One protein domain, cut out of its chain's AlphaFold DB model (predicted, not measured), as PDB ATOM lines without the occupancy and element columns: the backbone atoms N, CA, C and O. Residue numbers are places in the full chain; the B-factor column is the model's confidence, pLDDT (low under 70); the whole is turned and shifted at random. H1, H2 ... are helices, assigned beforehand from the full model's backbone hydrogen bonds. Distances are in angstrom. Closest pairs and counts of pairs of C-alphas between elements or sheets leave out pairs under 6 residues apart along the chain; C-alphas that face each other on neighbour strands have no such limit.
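This is residues 2 to 118 and 125 to 138 of the 241 residues of an uncharacterized protein of Hordeum vulgare subsp. vulgare (UniProt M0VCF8). A long helical hairpin, H4 and H5, makes the core; long H2 crosses it near its turn on one side, and short H7 and H8 pack on the other side. H3 and H6 pack at the hairpin's open end, and tiny H1 makes a corner with H2 at the opposite end of the whole. The printed part has 131 residues with eight named helices, H1 to H8 in order, and no named strand: all helix, mostly crossed. It is compact, radius of gyration of the C-alphas 15.4 A, spanning 49 by 28 by 24 A.

H1, residues 2 to 5, and H2, residues 8 to 28, touch only at the corner, and only just, with 3 pairs of C-alphas within 8 A, the closest Trp 2 and Leu 10, 6.1 A. H2, with residues 18 to 25 alone, touches H5, residues 74 to 97, at a steep tilt of 40 degrees; closest C-alphas Val 18 and Ala 76, 6.5 A. H3, residues 39 to 45, touches H4, residues 53 to 69, about perpendicular at 75 degrees; closest C-alphas Phe 40 and Pro 53, 6.3 A. H4 and H5 form a hairpin at a shallow tilt of 32 degrees, only just short of steep; closest C-alphas Leu 64 and Ala 76, 4.8 A. H6, residues 100 to 106, touches H5; closest C-alphas Ile 95 and His 103, 6.3 A. H7, residues 114 to 118, touches H8, residues 128 to 136; closest C-alphas Asn 115 and Ala 134, 4.2 A. H2 to H8 have every O i to N i+4 pair within hydrogen-bond range; H1 is too short for one.

H1 begins at C-alpha 2 (-25.237, -7.383, 48.826). H2 measures 30.4 A, H4 24.3 A, H5 34.7 A and H8 12.4 A, ending at C-alpha 136 (-9.304, 10.396, 26.250).

C-alphas 7 and 98 are farthest apart, 49.3 A. Residues 119 to 124 are cut out; C-alphas 118 and 125 are 10.3 A apart. Of the links printed whole, none is long. No printed residue is under pLDDT 70.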
ATOM      1  N   TRP A   2     -23.775  -7.206  48.770       95.94
ATOM      2  CA  TRP A   2     -25.237  -7.383  48.826       95.94
ATOM      3  C   TRP A   2     -25.735  -8.453  47.842       95.94
ATOM      4  O   TRP A   2     -26.406  -9.378  48.271       95.94
ATOM      5  N   ALA A   3     -25.330  -8.411  46.568       95.19
ATOM      6  CA  ALA A   3     -25.784  -9.394  45.575       95.19
ATOM      7  C   ALA A   3     -25.434 -10.857  45.901       95.19
ATOM      8  O   ALA A   3     -26.137 -11.753  45.462       95.19
ATOM      9  N   SER A   4     -24.382 -11.113  46.688       96.19
ATOM     10  CA  SER A   4     -23.990 -12.472  47.084       96.19
ATOM     11  C   SER A   4     -24.665 -12.959  48.370       96.19
ATOM     12  O   SER A   4     -24.564 -14.133  48.701       96.19
ATOM     13  N   THR A   5     -25.297 -12.064  49.133       96.94
ATOM     14  CA  THR A   5     -25.867 -12.376  50.459       96.94
ATOM     15  C   THR A   5     -27.348 -12.037  50.582       96.94
ATOM     16  O   THR A   5     -27.996 -12.494  51.518       96.94
ATOM     17  N   HIS A   6     -27.867 -11.192  49.688       93.69
ATOM     18  CA  HIS A   6     -29.193 -10.577  49.734       93.69
ATOM     19  C   HIS A   6     -29.554  -9.973  51.103       93.69
ATOM     20  O   HIS A   6     -30.713  -9.938  51.496       93.69
ATOM     21  N   ASN A   7     -28.559  -9.475  51.843       97.75
ATOM     22  CA  ASN A   7     -28.765  -8.937  53.183       97.75
ATOM     23  C   ASN A   7     -29.459  -7.561  53.141       97.75
ATOM     24  O   ASN A   7     -28.867  -6.567  52.712       97.75
ATOM     25  N   ASP A   8     -30.686  -7.481  53.655       96.88
ATOM     26  CA  ASP A   8     -31.489  -6.250  53.639       96.88
ATOM     27  C   ASP A   8     -30.896  -5.106  54.471       96.88
ATOM     28  O   ASP A   8     -31.043  -3.937  54.115       96.88
ATOM     29  N   THR A   9     -30.153  -5.410  55.539       97.44
ATOM     30  CA  THR A   9     -29.450  -4.374  56.316       97.44
ATOM     31  C   THR A   9     -28.336  -3.731  55.489       97.44
ATOM     32  O   THR A   9     -28.146  -2.515  55.550       97.44
ATOM     33  N   LEU A  10     -27.609  -4.517  54.684       96.38
ATOM     34  CA  LEU A  10     -26.619  -3.974  53.748       96.38
ATOM     35  C   LEU A  10     -27.288  -3.140  52.657       96.38
ATOM     36  O   LEU A  10     -26.796  -2.055  52.351       96.38
ATOM     37  N   ARG A  11     -28.425  -3.610  52.127       96.12
ATOM     38  CA  ARG A  11     -29.213  -2.868  51.137       96.12
ATOM     39  C   ARG A  11     -29.630  -1.498  51.667       96.12
ATOM     40  O   ARG A  11     -29.382  -0.494  51.011       96.12
ATOM     41  N   ALA A  12     -30.192  -1.442  52.873       97.31
ATOM     42  CA  ALA A  12     -30.613  -0.187  53.491       97.31
ATOM     43  C   ALA A  12     -29.437   0.785  53.690       97.31
ATOM     44  O   ALA A  12     -29.547   1.967  53.363       97.31
ATOM     45  N   LYS A  13     -28.287   0.290  54.170       97.50
ATOM     46  CA  LYS A  13     -27.089   1.118  54.385       97.50
ATOM     47  C   LYS A  13     -26.530   1.684  53.083       97.50
ATOM     48  O   LYS A  13     -26.270   2.881  53.017       97.50
ATOM     49  N   MET A  14     -26.349   0.853  52.055       96.38
ATOM     50  CA  MET A  14     -25.796   1.328  50.783       96.38
ATOM     51  C   MET A  14     -26.755   2.296  50.072       96.38
ATOM     52  O   MET A  14     -26.303   3.320  49.570       96.38
ATOM     53  N   SER A  15     -28.072   2.043  50.114       96.88
ATOM     54  CA  SER A  15     -29.074   2.968  49.573       96.88
ATOM     55  C   SER A  15     -29.046   4.318  50.289       96.88
ATOM     56  O   SER A  15     -29.030   5.346  49.622       96.88
ATOM     57  N   SER A  16     -28.940   4.327  51.622       98.19
ATOM     58  CA  SER A  16     -28.847   5.569  52.398       98.19
ATOM     59  C   SER A  16     -27.613   6.402  52.038       98.19
ATOM     60  O   SER A  16     -27.712   7.625  51.979       98.19
ATOM     61  N   VAL A  17     -26.465   5.772  51.765       98.12
ATOM     62  CA  VAL A  17     -25.265   6.492  51.298       98.12
ATOM     63  C   VAL A  17     -25.508   7.115  49.923       98.12
ATOM     64  O   VAL A  17     -25.206   8.291  49.728       98.12
ATOM     65  N   VAL A  18     -26.086   6.359  48.984       98.50
ATOM     66  CA  VAL A  18     -26.414   6.861  47.638       98.50
ATOM     67  C   VAL A  18     -27.400   8.029  47.706       98.50
ATOM     68  O   VAL A  18     -27.217   9.003  46.983       98.50
ATOM     69  N   ASP A  19     -28.401   7.972  48.585       98.62
ATOM     70  CA  ASP A  19     -29.382   9.050  48.754       98.62
ATOM     71  C   ASP A  19     -28.728  10.361  49.209       98.62
ATOM     72  O   ASP A  19     -28.995  11.414  48.634       98.62
ATOM     73  N   VAL A  20     -27.808  10.306  50.177       98.44
ATOM     74  CA  VAL A  20     -27.090  11.505  50.639       98.44
ATOM     75  C   VAL A  20     -26.182  12.068  49.542       98.44
ATOM     76  O   VAL A  20     -26.157  13.278  49.322       98.44
ATOM     77  N   LEU A  21     -25.457  11.207  48.818       98.56
ATOM     78  CA  LEU A  21     -24.625  11.635  47.688       98.56
ATOM     79  C   LEU A  21     -25.463  12.294  46.583       98.56
ATOM     80  O   LEU A  21     -25.044  13.305  46.013       98.56
ATOM     81  N   TYR A  22     -26.655  11.753  46.326       98.75
ATOM     82  CA  TYR A  22     -27.604  12.296  45.361       98.75
ATOM     83  C   TYR A  22     -28.038  13.706  45.745       98.75
ATOM     84  O   TYR A  22     -27.942  14.622  44.925       98.75
ATOM     85  N   ASP A  23     -28.438  13.908  47.000       98.50
ATOM     86  CA  ASP A  23     -28.843  15.218  47.504       98.50
ATOM     87  C   ASP A  23     -27.698  16.238  47.408       98.50
ATOM     88  O   ASP A  23     -27.914  17.378  46.984       98.50
ATOM     89  N   CYS A  24     -26.461  15.826  47.713       98.19
ATOM     90  CA  CYS A  24     -25.273  16.662  47.540       98.19
ATOM     91  C   CYS A  24     -25.064  17.069  46.075       98.19
ATOM     92  O   CYS A  24     -24.969  18.264  45.781       98.19
ATOM     93  N   GLN A  25     -25.029  16.109  45.146       98.44
ATOM     94  CA  GLN A  25     -24.798  16.398  43.727       98.44
ATOM     95  C   GLN A  25     -25.923  17.269  43.143       98.44
ATOM     96  O   GLN A  25     -25.658  18.227  42.411       98.44
ATOM     97  N   LYS A  26     -27.180  16.997  43.516       98.12
ATOM     98  CA  LYS A  26     -28.340  17.806  43.122       98.12
ATOM     99  C   LYS A  26     -28.260  19.225  43.650       98.12
ATOM    100  O   LYS A  26     -28.551  20.159  42.906       98.12
ATOM    101  N   LYS A  27     -27.840  19.406  44.903       97.81
ATOM    102  CA  LYS A  27     -27.669  20.737  45.490       97.81
ATOM    103  C   LYS A  27     -26.566  21.533  44.794       97.81
ATOM    104  O   LYS A  27     -26.712  22.746  44.661       97.81
ATOM    105  N   MET A  28     -25.496  20.869  44.351       96.06
ATOM    106  CA  MET A  28     -24.437  21.496  43.556       96.06
ATOM    107  C   MET A  28     -24.908  21.857  42.142       96.06
ATOM    108  O   MET A  28     -24.506  22.891  41.619       96.06
ATOM    109  N   GLY A  29     -25.757  21.030  41.525       96.81
ATOM    110  CA  GLY A  29     -26.412  21.325  40.245       96.81
ATOM    111  C   GLY A  29     -25.503  21.277  39.011       96.81
ATOM    112  O   GLY A  29     -25.951  21.612  37.920       96.81
ATOM    113  N   THR A  30     -24.241  20.862  39.158       97.19
ATOM    114  CA  THR A  30     -23.239  20.837  38.073       97.19
ATOM    115  C   THR A  30     -22.927  19.436  37.543       97.19
ATOM    116  O   THR A  30     -22.197  19.313  36.566       97.19
ATOM    117  N   GLY A  31     -23.410  18.378  38.204       97.38
ATOM    118  CA  GLY A  31     -22.986  16.992  37.953       97.38
ATOM    119  C   GLY A  31     -21.682  16.597  38.663       97.38
ATOM    120  O   GLY A  31     -21.353  15.416  38.737       97.38
ATOM    121  N   TYR A  32     -20.964  17.551  39.263       97.94
ATOM    122  CA  TYR A  32     -19.774  17.268  40.065       97.94
ATOM    123  C   TYR A  32     -20.125  16.598  41.396       97.94
ATOM    124  O   TYR A  32     -21.032  17.044  42.099       97.94
ATOM    125  N   LEU A  33     -19.358  15.574  41.774       97.94
ATOM    126  CA  LEU A  33     -19.465  14.920  43.073       97.94
ATOM    127  C   LEU A  33     -18.079  14.483  43.562       97.94
ATOM    128  O   LEU A  33     -17.447  13.608  42.975       97.94
ATOM    129  N   SER A  34     -17.611  15.103  44.640       96.94
ATOM    130  CA  SER A  34     -16.386  14.739  45.354       96.94
ATOM    131  C   SER A  34     -16.377  15.400  46.735       96.94
ATOM    132  O   SER A  34     -17.104  16.365  46.972       96.94
ATOM    133  N   ALA A  35     -15.524  14.910  47.634       95.50
ATOM    134  CA  ALA A  35     -15.261  15.521  48.937       95.50
ATOM    135  C   ALA A  35     -14.219  16.662  48.889       95.50
ATOM    136  O   ALA A  35     -13.935  17.274  49.916       95.50
ATOM    137  N   PHE A  36     -13.643  16.954  47.719       96.94
ATOM    138  CA  PHE A  36     -12.676  18.038  47.510       96.94
ATOM    139  C   PHE A  36     -13.143  18.996  46.396       96.94
ATOM    140  O   PHE A  36     -13.958  18.604  45.552       96.94
ATOM    141  N   PRO A  37     -12.675  20.259  46.374       96.56
ATOM    142  CA  PRO A  37     -13.087  21.237  45.367       96.56
ATOM    143  C   PRO A  37     -12.526  20.911  43.977       96.56
ATOM    144  O   PRO A  37     -11.453  20.325  43.849       96.56
ATOM    145  N   SER A  38     -13.200  21.375  42.919       96.69
ATOM    146  CA  SER A  38     -12.769  21.129  41.533       96.69
ATOM    147  C   SER A  38     -11.386  21.703  41.188       96.69
ATOM    148  O   SER A  38     -10.790  21.284  40.203       96.69
ATOM    149  N   GLU A  39     -10.860  22.618  42.008       97.31
ATOM    150  CA  GLU A  39      -9.515  23.200  41.883       97.31
ATOM    151  C   GLU A  39      -8.395  22.149  41.878       97.31
ATOM    152  O   GLU A  39      -7.359  22.340  41.244       97.31
ATOM    153  N   PHE A  40      -8.620  20.983  42.487       98.12
ATOM    154  CA  PHE A  40      -7.637  19.901  42.443       98.12
ATOM    155  C   PHE A  40      -7.430  19.391  41.011       98.12
ATOM    156  O   PHE A  40      -6.312  19.044  40.638       98.12
ATOM    157  N   PHE A  41      -8.480  19.399  40.186       97.88
ATOM    158  CA  PHE A  41      -8.350  19.088  38.765       97.88
ATOM    159  C   PHE A  41      -7.630  20.206  38.013       97.88
ATOM    160  O   PHE A  41      -6.793  19.891  37.176       97.88
ATOM    161  N   ASP A  42      -7.864  21.480  38.357       96.94
ATOM    162  CA  ASP A  42      -7.127  22.602  37.755       96.94
ATOM    163  C   ASP A  42      -5.611  22.429  37.962       96.94
ATOM    164  O   ASP A  42      -4.831  22.607  37.026       96.94
ATOM    165  N   ARG A  43      -5.184  22.014  39.164       97.31
ATOM    166  CA  ARG A  43      -3.775  21.711  39.471       97.31
ATOM    167  C   ARG A  43      -3.245  20.530  38.667       97.31
ATOM    168  O   ARG A  43      -2.192  20.667  38.047       97.31
ATOM    169  N   ALA A  44      -3.967  19.408  38.646       96.44
ATOM    170  CA  ALA A  44      -3.556  18.217  37.898       96.44
ATOM    171  C   ALA A  44      -3.408  18.525  36.397       96.44
ATOM    172  O   ALA A  44      -2.382  18.231  35.786       96.44
ATOM    173  N   GLU A  45      -4.400  19.193  35.809       96.25
ATOM    174  CA  GLU A  45      -4.442  19.582  34.394       96.25
ATOM    175  C   GLU A  45      -3.370  20.639  34.052       96.25
ATOM    176  O   GLU A  45      -2.863  20.678  32.927       96.25
ATOM    177  N   ALA A  46      -2.958  21.450  35.033       95.00
ATOM    178  CA  ALA A  46      -1.825  22.372  34.941       95.00
ATOM    179  C   ALA A  46      -0.455  21.721  35.226       95.00
ATOM    180  O   ALA A  46       0.553  22.428  35.238       95.00
ATOM    181  N   LEU A  47      -0.388  20.398  35.429       96.00
ATOM    182  CA  LEU A  47       0.825  19.650  35.805       96.00
ATOM    183  C   LEU A  47       1.471  20.149  37.107       96.00
ATOM    184  O   LEU A  47       2.691  20.148  37.263       96.00
ATOM    185  N   THR A  48       0.646  20.616  38.037       96.38
ATOM    186  CA  THR A  48       1.061  21.017  39.379       96.38
ATOM    187  C   THR A  48       0.748  19.888  40.349       96.38
ATOM    188  O   THR A  48      -0.330  19.303  40.283       96.38
ATOM    189  N   THR A  49       1.668  19.605  41.275       94.25
ATOM    190  CA  THR A  49       1.503  18.552  42.286       94.25
ATOM    191  C   THR A  49       0.151  18.670  42.977       94.25
ATOM    192  O   THR A  49      -0.177  19.727  43.515       94.25
ATOM    193  N   VAL A  50      -0.616  17.588  42.985       96.25
ATOM    194  CA  VAL A  50      -1.882  17.398  43.698       96.25
ATOM    195  C   VAL A  50      -2.088  15.892  43.810       96.25
ATOM    196  O   VAL A  50      -1.603  15.157  42.961       96.25
ATOM    197  N   TRP A  51      -2.769  15.421  44.846       94.81
ATOM    198  CA  TRP A  51      -2.890  13.983  45.064       94.81
ATOM    199  C   TRP A  51      -4.077  13.393  44.294       94.81
ATOM    200  O   TRP A  51      -5.224  13.564  44.708       94.81
ATOM    201  N   ALA A  52      -3.793  12.730  43.168       95.38
ATOM    202  CA  ALA A  52      -4.658  11.776  42.463       95.38
ATOM    203  C   ALA A  52      -6.182  12.096  42.424       95.38
ATOM    204  O   ALA A  52      -7.024  11.274  42.824       95.38
ATOM    205  N   PRO A  53      -6.604  13.278  41.925       98.00
ATOM    206  CA  PRO A  53      -8.021  13.645  41.911       98.00
ATOM    207  C   PRO A  53      -8.846  12.775  40.947       98.00
ATOM    208  O   PRO A  53      -9.979  12.413  41.273       98.00
ATOM    209  N   TYR A  54      -8.274  12.372  39.802       98.38
ATOM    210  CA  TYR A  54      -8.927  11.468  38.846       98.38
ATOM    211  C   TYR A  54      -9.094  10.050  39.399       98.38
ATOM    212  O   TYR A  54     -10.170   9.471  39.268       98.38
ATOM    213  N   TYR A  55      -8.089   9.517  40.101       98.44
ATOM    214  CA  TYR A  55      -8.230   8.252  40.824       98.44
ATOM    215  C   TYR A  55      -9.420   8.270  41.784       98.44
ATOM    216  O   TYR A  55     -10.205   7.320  41.824       98.44
ATOM    217  N   THR A  56      -9.571   9.361  42.541       98.25
ATOM    218  CA  THR A  56     -10.628   9.467  43.550       98.25
ATOM    219  C   THR A  56     -12.012   9.459  42.908       98.25
ATOM    220  O   THR A  56     -12.879   8.697  43.340       98.25
ATOM    221  N   ILE A  57     -12.228  10.243  41.845       98.38
ATOM    222  CA  ILE A  57     -13.527  10.225  41.157       98.38
ATOM    223  C   ILE A  57     -13.785   8.900  40.450       98.38
ATOM    224  O   ILE A  57     -14.934   8.479  40.427       98.38
ATOM    225  N   HIS A  58     -12.760   8.195  39.962       98.75
ATOM    226  CA  HIS A  58     -12.939   6.855  39.411       98.75
ATOM    227  C   HIS A  58     -13.568   5.923  40.454       98.75
ATOM    228  O   HIS A  58     -14.495   5.189  40.124       98.75
ATOM    229  N   LYS A  59     -13.146   5.980  41.727       98.69
ATOM    230  CA  LYS A  59     -13.752   5.141  42.780       98.69
ATOM    231  C   LYS A  59     -15.208   5.500  43.041       98.69
ATOM    232  O   LYS A  59     -16.029   4.605  43.228       98.69
ATOM    233  N   VAL A  60     -15.528   6.793  43.028       98.75
ATOM    234  CA  VAL A  60     -16.911   7.267  43.170       98.75
ATOM    235  C   VAL A  60     -17.753   6.798  41.981       98.75
ATOM    236  O   VAL A  60     -18.804   6.200  42.185       98.75
ATOM    237  N   MET A  61     -17.273   7.000  40.752       98.88
ATOM    238  CA  MET A  61     -17.975   6.612  39.527       98.88
ATOM    239  C   MET A  61     -18.189   5.102  39.448       98.88
ATOM    240  O   MET A  61     -19.314   4.682  39.191       98.88
ATOM    241  N   GLN A  62     -17.165   4.287  39.725       98.81
ATOM    242  CA  GLN A  62     -17.309   2.829  39.715       98.81
ATOM    243  C   GLN A  62     -18.276   2.371  40.809       98.81
ATOM    244  O   GLN A  62     -19.154   1.563  40.540       98.81
ATOM    245  N   GLY A  63     -18.192   2.935  42.019       98.62
ATOM    246  CA  GLY A  63     -19.124   2.606  43.098       98.62
ATOM    247  C   GLY A  63     -20.578   2.944  42.755       98.62
ATOM    248  O   GLY A  63     -21.479   2.164  43.054       98.62
ATOM    249  N   LEU A  64     -20.822   4.082  42.098       98.81
ATOM    250  CA  LEU A  64     -22.149   4.458  41.606       98.81
ATOM    251  C   LEU A  64     -22.626   3.537  40.479       98.81
ATOM    252  O   LEU A  64     -23.787   3.121  40.475       98.81
ATOM    253  N   LEU A  65     -21.739   3.184  39.551       98.81
ATOM    254  CA  LEU A  65     -22.059   2.259  38.475       98.81
ATOM    255  C   LEU A  65     -22.423   0.877  39.029       98.81
ATOM    256  O   LEU A  65     -23.456   0.334  38.653       98.81
ATOM    257  N   ASP A  66     -21.667   0.373  40.005       98.50
ATOM    258  CA  ASP A  66     -21.937  -0.893  40.693       98.50
ATOM    259  C   ASP A  66     -23.277  -0.858  41.444       98.50
ATOM    260  O   ASP A  66     -24.024  -1.836  41.447       98.50
ATOM    261  N   GLN A  67     -23.644   0.272  42.062       98.25
ATOM    262  CA  GLN A  67     -24.965   0.431  42.688       98.25
ATOM    263  C   GLN A  67     -26.106   0.296  41.671       98.25
ATOM    264  O   GLN A  67     -27.180  -0.206  42.017       98.25
ATOM    265  N   TYR A  68     -25.889   0.703  40.422       98.50
ATOM    266  CA  TYR A  68     -26.856   0.501  39.352       98.50
ATOM    267  C   TYR A  68     -26.821  -0.928  38.796       98.50
ATOM    268  O   TYR A  68     -27.847  -1.604  38.807       98.50
ATOM    269  N   THR A  69     -25.664  -1.414  38.349       97.88
ATOM    270  CA  THR A  69     -25.540  -2.702  37.645       97.88
ATOM    271  C   THR A  69     -25.799  -3.895  38.556       97.88
ATOM    272  O   THR A  69     -26.412  -4.872  38.135       97.88
ATOM    273  N   VAL A  70     -25.379  -3.811  39.820       96.69
ATOM    274  CA  VAL A  70     -25.532  -4.900  40.786       96.69
ATOM    275  C   VAL A  70     -26.860  -4.798  41.523       96.69
ATOM    276  O   VAL A  70     -27.477  -5.827  41.774       96.69
ATOM    277  N   ALA A  71     -27.304  -3.589  41.890       95.75
ATOM    278  CA  ALA A  71     -28.442  -3.389  42.795       95.75
ATOM    279  C   ALA A  71     -29.633  -2.606  42.225       95.75
ATOM    280  O   ALA A  71     -30.612  -2.385  42.944       95.75
ATOM    281  N   GLY A  72     -29.585  -2.206  40.953       96.44
ATOM    282  CA  GLY A  72     -30.690  -1.536  40.265       96.44
ATOM    283  C   GLY A  72     -30.986  -0.122  40.772       96.44
ATOM    284  O   GLY A  72     -32.113   0.351  40.631       96.44
ATOM    285  N   ASN A  73     -30.024   0.560  41.405       98.06
ATOM    286  CA  ASN A  73     -30.239   1.908  41.929       98.06
ATOM    287  C   ASN A  73     -30.152   2.966  40.814       98.06
ATOM    288  O   ASN A  73     -29.067   3.374  40.403       98.06
ATOM    289  N   SER A  74     -31.304   3.449  40.345       98.25
ATOM    290  CA  SER A  74     -31.390   4.441  39.264       98.25
ATOM    291  C   SER A  74     -30.817   5.816  39.625       98.25
ATOM    292  O   SER A  74     -30.268   6.481  38.748       98.25
ATOM    293  N   LYS A  75     -30.866   6.232  40.902       98.62
ATOM    294  CA  LYS A  75     -30.214   7.478  41.350       98.62
ATOM    295  C   LYS A  75     -28.704   7.409  41.154       98.62
ATOM    296  O   LYS A  75     -28.081   8.410  40.814       98.62
ATOM    297  N   ALA A  76     -28.116   6.230  41.355       98.75
ATOM    298  CA  ALA A  76     -26.689   6.033  41.157       98.75
ATOM    299  C   ALA A  76     -26.291   6.167  39.680       98.75
ATOM    300  O   ALA A  76     -25.314   6.857  39.384       98.75
ATOM    301  N   LEU A  77     -27.097   5.612  38.763       98.81
ATOM    302  CA  LEU A  77     -26.906   5.814  37.322       98.81
ATOM    303  C   LEU A  77     -27.005   7.296  36.942       98.81
ATOM    304  O   LEU A  77     -26.149   7.813  36.228       98.81
ATOM    305  N   GLU A  78     -28.024   7.996  37.442       98.69
ATOM    306  CA  GLU A  78     -28.190   9.427  37.179       98.69
ATOM    307  C   GLU A  78     -26.958  10.226  37.629       98.69
ATOM    308  O   GLU A  78     -26.459  11.073  36.885       98.69
ATOM    309  N   MET A  79     -26.415   9.914  38.813       98.81
ATOM    310  CA  MET A  79     -25.229  10.594  39.325       98.81
ATOM    311  C   MET A  79     -23.980  10.340  38.491       98.81
ATOM    312  O   MET A  79     -23.258  11.295  38.200       98.81
ATOM    313  N   VAL A  80     -23.703   9.087  38.112       98.88
ATOM    314  CA  VAL A  80     -22.496   8.764  37.333       98.88
ATOM    315  C   VAL A  80     -22.567   9.349  35.920       98.88
ATOM    316  O   VAL A  80     -21.557   9.846  35.428       98.88
ATOM    317  N   VAL A  81     -23.757   9.415  35.310       98.88
ATOM    318  CA  VAL A  81     -23.981  10.149  34.051       98.88
ATOM    319  C   VAL A  81     -23.742  11.650  34.243       98.88
ATOM    320  O   VAL A  81     -23.094  12.289  33.415       98.88
ATOM    321  N   GLY A  82     -24.208  12.230  35.353       98.75
ATOM    322  CA  GLY A  82     -23.917  13.620  35.715       98.75
ATOM    323  C   GLY A  82     -22.414  13.898  35.837       98.75
ATOM    324  O   GLY A  82     -21.920  14.883  35.287       98.75
ATOM    325  N   MET A  83     -21.672  12.995  36.488       98.88
ATOM    326  CA  MET A  83     -20.214  13.090  36.609       98.88
ATOM    327  C   MET A  83     -19.526  12.960  35.248       98.88
ATOM    328  O   MET A  83     -18.655  13.768  34.928       98.88
ATOM    329  N   ALA A  84     -19.921  11.984  34.426       98.88
ATOM    330  CA  ALA A  84     -19.340  11.779  33.104       98.88
ATOM    331  C   ALA A  84     -19.549  13.001  32.193       98.88
ATOM    332  O   ALA A  84     -18.612  13.425  31.519       98.88
ATOM    333  N   ASN A  85     -20.729  13.629  32.237       98.69
ATOM    334  CA  ASN A  85     -20.989  14.881  31.524       98.69
ATOM    335  C   ASN A  85     -20.088  16.024  32.016       98.69
ATOM    336  O   ASN A  85     -19.444  16.680  31.197       98.69
ATOM    337  N   TYR A  86     -19.977  16.214  33.337       98.69
ATOM    338  CA  TYR A  86     -19.097  17.231  33.919       98.69
ATOM    339  C   TYR A  86     -17.642  17.066  33.447       98.69
ATOM    340  O   TYR A  86     -17.014  18.027  32.998       98.69
ATOM    341  N   PHE A  87     -17.101  15.844  33.515       98.62
ATOM    342  CA  PHE A  87     -15.717  15.584  33.112       98.62
ATOM    343  C   PHE A  87     -15.519  15.604  31.595       98.62
ATOM    344  O   PHE A  87     -14.445  15.997  31.146       98.62
ATOM    345  N   SER A  88     -16.543  15.271  30.806       98.50
ATOM    346  CA  SER A  88     -16.503  15.400  29.345       98.50
ATOM    347  C   SER A  88     -16.319  16.856  28.924       98.50
ATOM    348  O   SER A  88     -15.380  17.182  28.191       98.50
ATOM    349  N   ASP A  89     -17.140  17.758  29.469       98.12
ATOM    350  CA  ASP A  89     -17.032  19.191  29.195       98.12
ATOM    351  C   ASP A  89     -15.698  19.756  29.697       98.12
ATOM    352  O   ASP A  89     -15.038  20.536  29.005       98.12
ATOM    353  N   ARG A  90     -15.255  19.321  30.880       97.94
ATOM    354  CA  ARG A  90     -13.980  19.741  31.463       97.94
ATOM    355  C   ARG A  90     -12.782  19.352  30.597       97.94
ATOM    356  O   ARG A  90     -11.996  20.224  30.231       97.94
ATOM    357  N   VAL A  91     -12.657  18.073  30.242       98.19
ATOM    358  CA  VAL A  91     -11.544  17.572  29.422       98.19
ATOM    359  C   VAL A  91     -11.553  18.244  28.051       98.19
ATOM    360  O   VAL A  91     -10.509  18.695  27.579       98.19
ATOM    361  N   LYS A  92     -12.729  18.413  27.437       98.06
ATOM    362  CA  LYS A  92     -12.866  19.161  26.185       98.06
ATOM    363  C   LYS A  92     -12.319  20.585  26.311       98.06
ATOM    364  O   LYS A  92     -11.555  21.015  25.447       98.06
ATOM    365  N   ASN A  93     -12.658  21.300  27.384       97.12
ATOM    366  CA  ASN A  93     -12.164  22.656  27.625       97.12
ATOM    367  C   ASN A  93     -10.642  22.692  27.842       97.12
ATOM    368  O   ASN A  93      -9.984  23.611  27.357       97.12
ATOM    369  N   ILE A  94     -10.062  21.694  28.516       96.38
ATOM    370  CA  ILE A  94      -8.604  21.576  28.692       96.38
ATOM    371  C   ILE A  94      -7.892  21.350  27.362       96.38
ATOM    372  O   ILE A  94      -6.905  22.030  27.080       96.38
ATOM    373  N   ILE A  95      -8.415  20.457  26.522       98.00
ATOM    374  CA  ILE A  95      -7.853  20.189  25.194       98.00
ATOM    375  C   ILE A  95      -7.925  21.442  24.318       98.00
ATOM    376  O   ILE A  95      -6.956  21.771  23.642       98.00
ATOM    377  N   GLN A  96      -9.042  22.173  24.364       97.81
ATOM    378  CA  GLN A  96      -9.203  23.430  23.626       97.81
ATOM    379  C   GLN A  96      -8.276  24.540  24.133       97.81
ATOM    380  O   GLN A  96      -7.753  25.314  23.335       97.81
ATOM    381  N   LYS A  97      -8.085  24.642  25.452       96.56
ATOM    382  CA  LYS A  97      -7.251  25.675  26.075       96.56
ATOM    383  C   LYS A  97      -5.757  25.411  25.893       96.56
ATOM    384  O   LYS A  97      -4.990  26.364  25.778       96.56
ATOM    385  N   TYR A  98      -5.348  24.146  25.922       96.31
ATOM    386  CA  TYR A  98      -3.946  23.747  25.874       96.31
ATOM    387  C   TYR A  98      -3.656  22.878  24.651       96.31
ATOM    388  O   TYR A  98      -3.162  23.402  23.658       96.31
ATOM    389  N   SER A  99      -3.916  21.572  24.738       97.00
ATOM    390  CA  SER A  99      -3.848  20.607  23.637       97.00
ATOM    391  C   SER A  99      -4.256  19.211  24.131       97.00
ATOM    392  O   SER A  99      -4.437  18.995  25.334       97.00
ATOM    393  N   ILE A 100      -4.357  18.237  23.224       97.06
ATOM    394  CA  ILE A 100      -4.565  16.832  23.602       97.06
ATOM    395  C   ILE A 100      -3.332  16.235  24.294       97.06
ATOM    396  O   ILE A 100      -3.458  15.478  25.253       97.06
ATOM    397  N   GLU A 101      -2.132  16.649  23.891       95.62
ATOM    398  CA  GLU A 101      -0.878  16.239  24.523       95.62
ATOM    399  C   GLU A 101      -0.784  16.766  25.956       95.62
ATOM    400  O   GLU A 101      -0.302  16.051  26.832       95.62
ATOM    401  N   ARG A 102      -1.284  17.984  26.231       95.75
ATOM    402  CA  ARG A 102      -1.380  18.500  27.606       95.75
ATOM    403  C   ARG A 102      -2.279  17.617  28.464       95.75
ATOM    404  O   ARG A 102      -1.903  17.318  29.594       95.75
ATOM    405  N   HIS A 103      -3.437  17.222  27.936       97.44
ATOM    406  CA  HIS A 103      -4.347  16.311  28.629       97.44
ATOM    407  C   HIS A 103      -3.654  14.980  28.934       97.44
ATOM    408  O   HIS A 103      -3.592  14.574  30.083       97.44
ATOM    409  N   TRP A 104      -3.014  14.334  27.961       96.31
ATOM    410  CA  TRP A 104      -2.309  13.075  28.237       96.31
ATOM    411  C   TRP A 104      -1.093  13.222  29.155       96.31
ATOM    412  O   TRP A 104      -0.790  12.291  29.904       96.31
ATOM    413  N   ALA A 105      -0.426  14.377  29.153       95.50
ATOM    414  CA  ALA A 105       0.631  14.669  30.112       95.50
ATOM    415  C   ALA A 105       0.098  14.757  31.552       95.50
ATOM    416  O   ALA A 105       0.799  14.324  32.466       95.50
ATOM    417  N   SER A 106      -1.123  15.266  31.772       94.88
ATOM    418  CA  SER A 106      -1.721  15.309  33.117       94.88
ATOM    419  C   SER A 106      -2.101  13.923  33.630       94.88
ATOM    420  O   SER A 106      -2.031  13.683  34.831       94.88
ATOM    421  N   LEU A 107      -2.378  12.970  32.733       95.19
ATOM    422  CA  LEU A 107      -2.613  11.566  33.092       95.19
ATOM    423  C   LEU A 107      -1.340  10.821  33.532       95.19
ATOM    424  O   LEU A 107      -1.379   9.607  33.718       95.19
ATOM    425  N   ASN A 108      -0.182  11.488  33.628       90.38
ATOM    426  CA  ASN A 108       0.974  10.951  34.358       90.38
ATOM    427  C   ASN A 108       0.741  10.918  35.869       90.38
ATOM    428  O   ASN A 108       1.360  10.097  36.542       90.38
ATOM    429  N   GLU A 109      -0.181  11.739  36.367       91.75
ATOM    430  CA  GLU A 109      -0.791  11.553  37.681       91.75
ATOM    431  C   GLU A 109      -1.744  10.344  37.664       91.75
ATOM    432  O   GLU A 109      -2.258   9.949  36.614       91.75
ATOM    433  N   GLU A 110      -2.009   9.746  38.825       95.56
ATOM    434  CA  GLU A 110      -2.873   8.571  38.914       95.56
ATOM    435  C   GLU A 110      -4.345   8.887  38.586       95.56
ATOM    436  O   GLU A 110      -5.023   9.685  39.244       95.56
ATOM    437  N   THR A 111      -4.869   8.196  37.570       97.00
ATOM    438  CA  THR A 111      -6.262   8.310  37.116       97.00
ATOM    439  C   THR A 111      -7.123   7.123  37.534       97.00
ATOM    440  O   THR A 111      -8.347   7.192  37.458       97.00
ATOM    441  N   GLY A 112      -6.518   6.025  37.994       97.88
ATOM    442  CA  GLY A 112      -7.220   4.756  38.151       97.88
ATOM    443  C   GLY A 112      -7.804   4.256  36.821       97.88
ATOM    444  O   GLY A 112      -7.249   4.494  35.756       97.88
ATOM    445  N   GLY A 113      -8.936   3.556  36.880       98.31
ATOM    446  CA  GLY A 113      -9.645   3.006  35.722       98.31
ATOM    447  C   GLY A 113     -10.702   3.967  35.187       98.31
ATOM    448  O   GLY A 113     -11.847   3.572  34.995       98.31
ATOM    449  N   MET A 114     -10.358   5.249  35.001       98.75
ATOM    450  CA  MET A 114     -11.298   6.213  34.408       98.75
ATOM    451  C   MET A 114     -11.748   5.773  33.011       98.75
ATOM    452  O   MET A 114     -12.924   5.905  32.690       98.75
ATOM    453  N   ASN A 115     -10.846   5.216  32.198       98.62
ATOM    454  CA  ASN A 115     -11.219   4.647  30.905       98.62
ATOM    455  C   ASN A 115     -12.178   3.452  31.075       98.62
ATOM    456  O   ASN A 115     -13.247   3.458  30.473       98.62
ATOM    457  N   ASP A 116     -11.857   2.501  31.962       98.62
ATOM    458  CA  ASP A 116     -12.687   1.323  32.282       98.62
ATOM    459  C   ASP A 116     -14.140   1.697  32.628       98.62
ATOM    460  O   ASP A 116     -15.078   1.310  31.927       98.62
ATOM    461  N   VAL A 117     -14.341   2.534  33.654       98.81
ATOM    462  CA  VAL A 117     -15.693   2.902  34.113       98.81
ATOM    463  C   VAL A 117     -16.497   3.651  33.044       98.81
ATOM    464  O   VAL A 117     -17.717   3.507  32.967       98.81
ATOM    465  N   LEU A 118     -15.837   4.441  32.191       98.94
ATOM    466  CA  LEU A 118     -16.497   5.191  31.121       98.94
ATOM    467  C   LEU A 118     -16.892   4.299  29.940       98.94
ATOM    468  O   LEU A 118     -17.966   4.503  29.370       98.94
ATOM    469  N   THR A 125     -25.572   3.199  28.495       98.50
ATOM    470  CA  THR A 125     -26.297   4.395  28.041       98.50
ATOM    471  C   THR A 125     -26.307   4.592  26.530       98.50
ATOM    472  O   THR A 125     -27.088   5.414  26.063       98.50
ATOM    473  N   ASP A 126     -25.414   3.925  25.794       98.12
ATOM    474  CA  ASP A 126     -25.176   4.121  24.355       98.12
ATOM    475  C   ASP A 126     -24.852   5.588  23.971       98.12
ATOM    476  O   ASP A 126     -25.067   6.041  22.849       98.12
ATOM    477  N   ASP A 127     -24.321   6.373  24.921       98.31
ATOM    478  CA  ASP A 127     -23.969   7.783  24.690       98.31
ATOM    479  C   ASP A 127     -22.505   7.897  24.253       98.31
ATOM    480  O   ASP A 127     -21.579   7.707  25.048       98.31
ATOM    481  N   LEU A 128     -22.289   8.269  22.989       97.88
ATOM    482  CA  LEU A 128     -20.961   8.443  22.394       97.88
ATOM    483  C   LEU A 128     -20.056   9.431  23.149       97.88
ATOM    484  O   LEU A 128     -18.832   9.377  22.989       97.88
ATOM    485  N   LYS A 129     -20.601  10.321  23.989       97.69
ATOM    486  CA  LYS A 129     -19.788  11.163  24.878       97.69
ATOM    487  C   LYS A 129     -19.016  10.337  25.898       97.69
ATOM    488  O   LYS A 129     -17.861  10.664  26.162       97.69
ATOM    489  N   HIS A 130     -19.614   9.275  26.443       98.62
ATOM    490  CA  HIS A 130     -18.942   8.374  27.379       98.62
ATOM    491  C   HIS A 130     -17.820   7.612  26.676       98.62
ATOM    492  O   HIS A 130     -16.699   7.598  27.177       98.62
ATOM    493  N   LEU A 131     -18.083   7.098  25.469       98.56
ATOM    494  CA  LEU A 131     -17.073   6.435  24.639       98.56
ATOM    495  C   LEU A 131     -15.900   7.369  24.306       98.56
ATOM    496  O   LEU A 131     -14.736   6.995  24.415       98.56
ATOM    497  N   THR A 132     -16.202   8.608  23.912       98.56
ATOM    498  CA  THR A 132     -15.180   9.612  23.585       98.56
ATOM    499  C   THR A 132     -14.348   9.974  24.811       98.56
ATOM    500  O   THR A 132     -13.125  10.053  24.720       98.56
ATOM    501  N   LEU A 133     -14.989  10.178  25.966       98.75
ATOM    502  CA  LEU A 133     -14.270  10.481  27.196       98.75
ATOM    503  C   LEU A 133     -13.404   9.297  27.641       98.75
ATOM    504  O   LEU A 133     -12.265   9.522  28.037       98.75
ATOM    505  N   ALA A 134     -13.893   8.058  27.515       98.69
ATOM    506  CA  ALA A 134     -13.123   6.850  27.813       98.69
ATOM    507  C   ALA A 134     -11.815   6.807  27.004       98.69
ATOM    508  O   ALA A 134     -10.741   6.707  27.596       98.69
ATOM    509  N   HIS A 135     -11.894   7.040  25.685       98.19
ATOM    510  CA  HIS A 135     -10.721   7.135  24.803       98.19
ATOM    511  C   HIS A 135      -9.713   8.200  25.255       98.19
ATOM    512  O   HIS A 135      -8.502   8.015  25.144       98.19
ATOM    513  N   LEU A 136     -10.188   9.336  25.771       98.50
ATOM    514  CA  LEU A 136      -9.304  10.396  26.250       98.50
ATOM    515  C   LEU A 136      -8.543   9.988  27.522       98.50
ATOM    516  O   LEU A 136      -7.502  10.580  27.799       98.50
ATOM    517  N   PHE A 137      -8.994   8.965  28.252       98.50
ATOM    518  CA  PHE A 137      -8.309   8.401  29.419       98.50
ATOM    519  C   PHE A 137      -7.430   7.169  29.116       98.50
ATOM    520  O   PHE A 137      -6.780   6.676  30.034       98.50
ATOM    521  N   ASP A 138      -7.309   6.721  27.858       96.75
ATOM    522  CA  ASP A 138      -6.518   5.531  27.469       96.75
ATOM    523  C   ASP A 138      -4.988   5.682  27.615       96.75
ATOM    524  O   ASP A 138      -4.249   4.746  27.337       96.75
TER     525      ASP A 138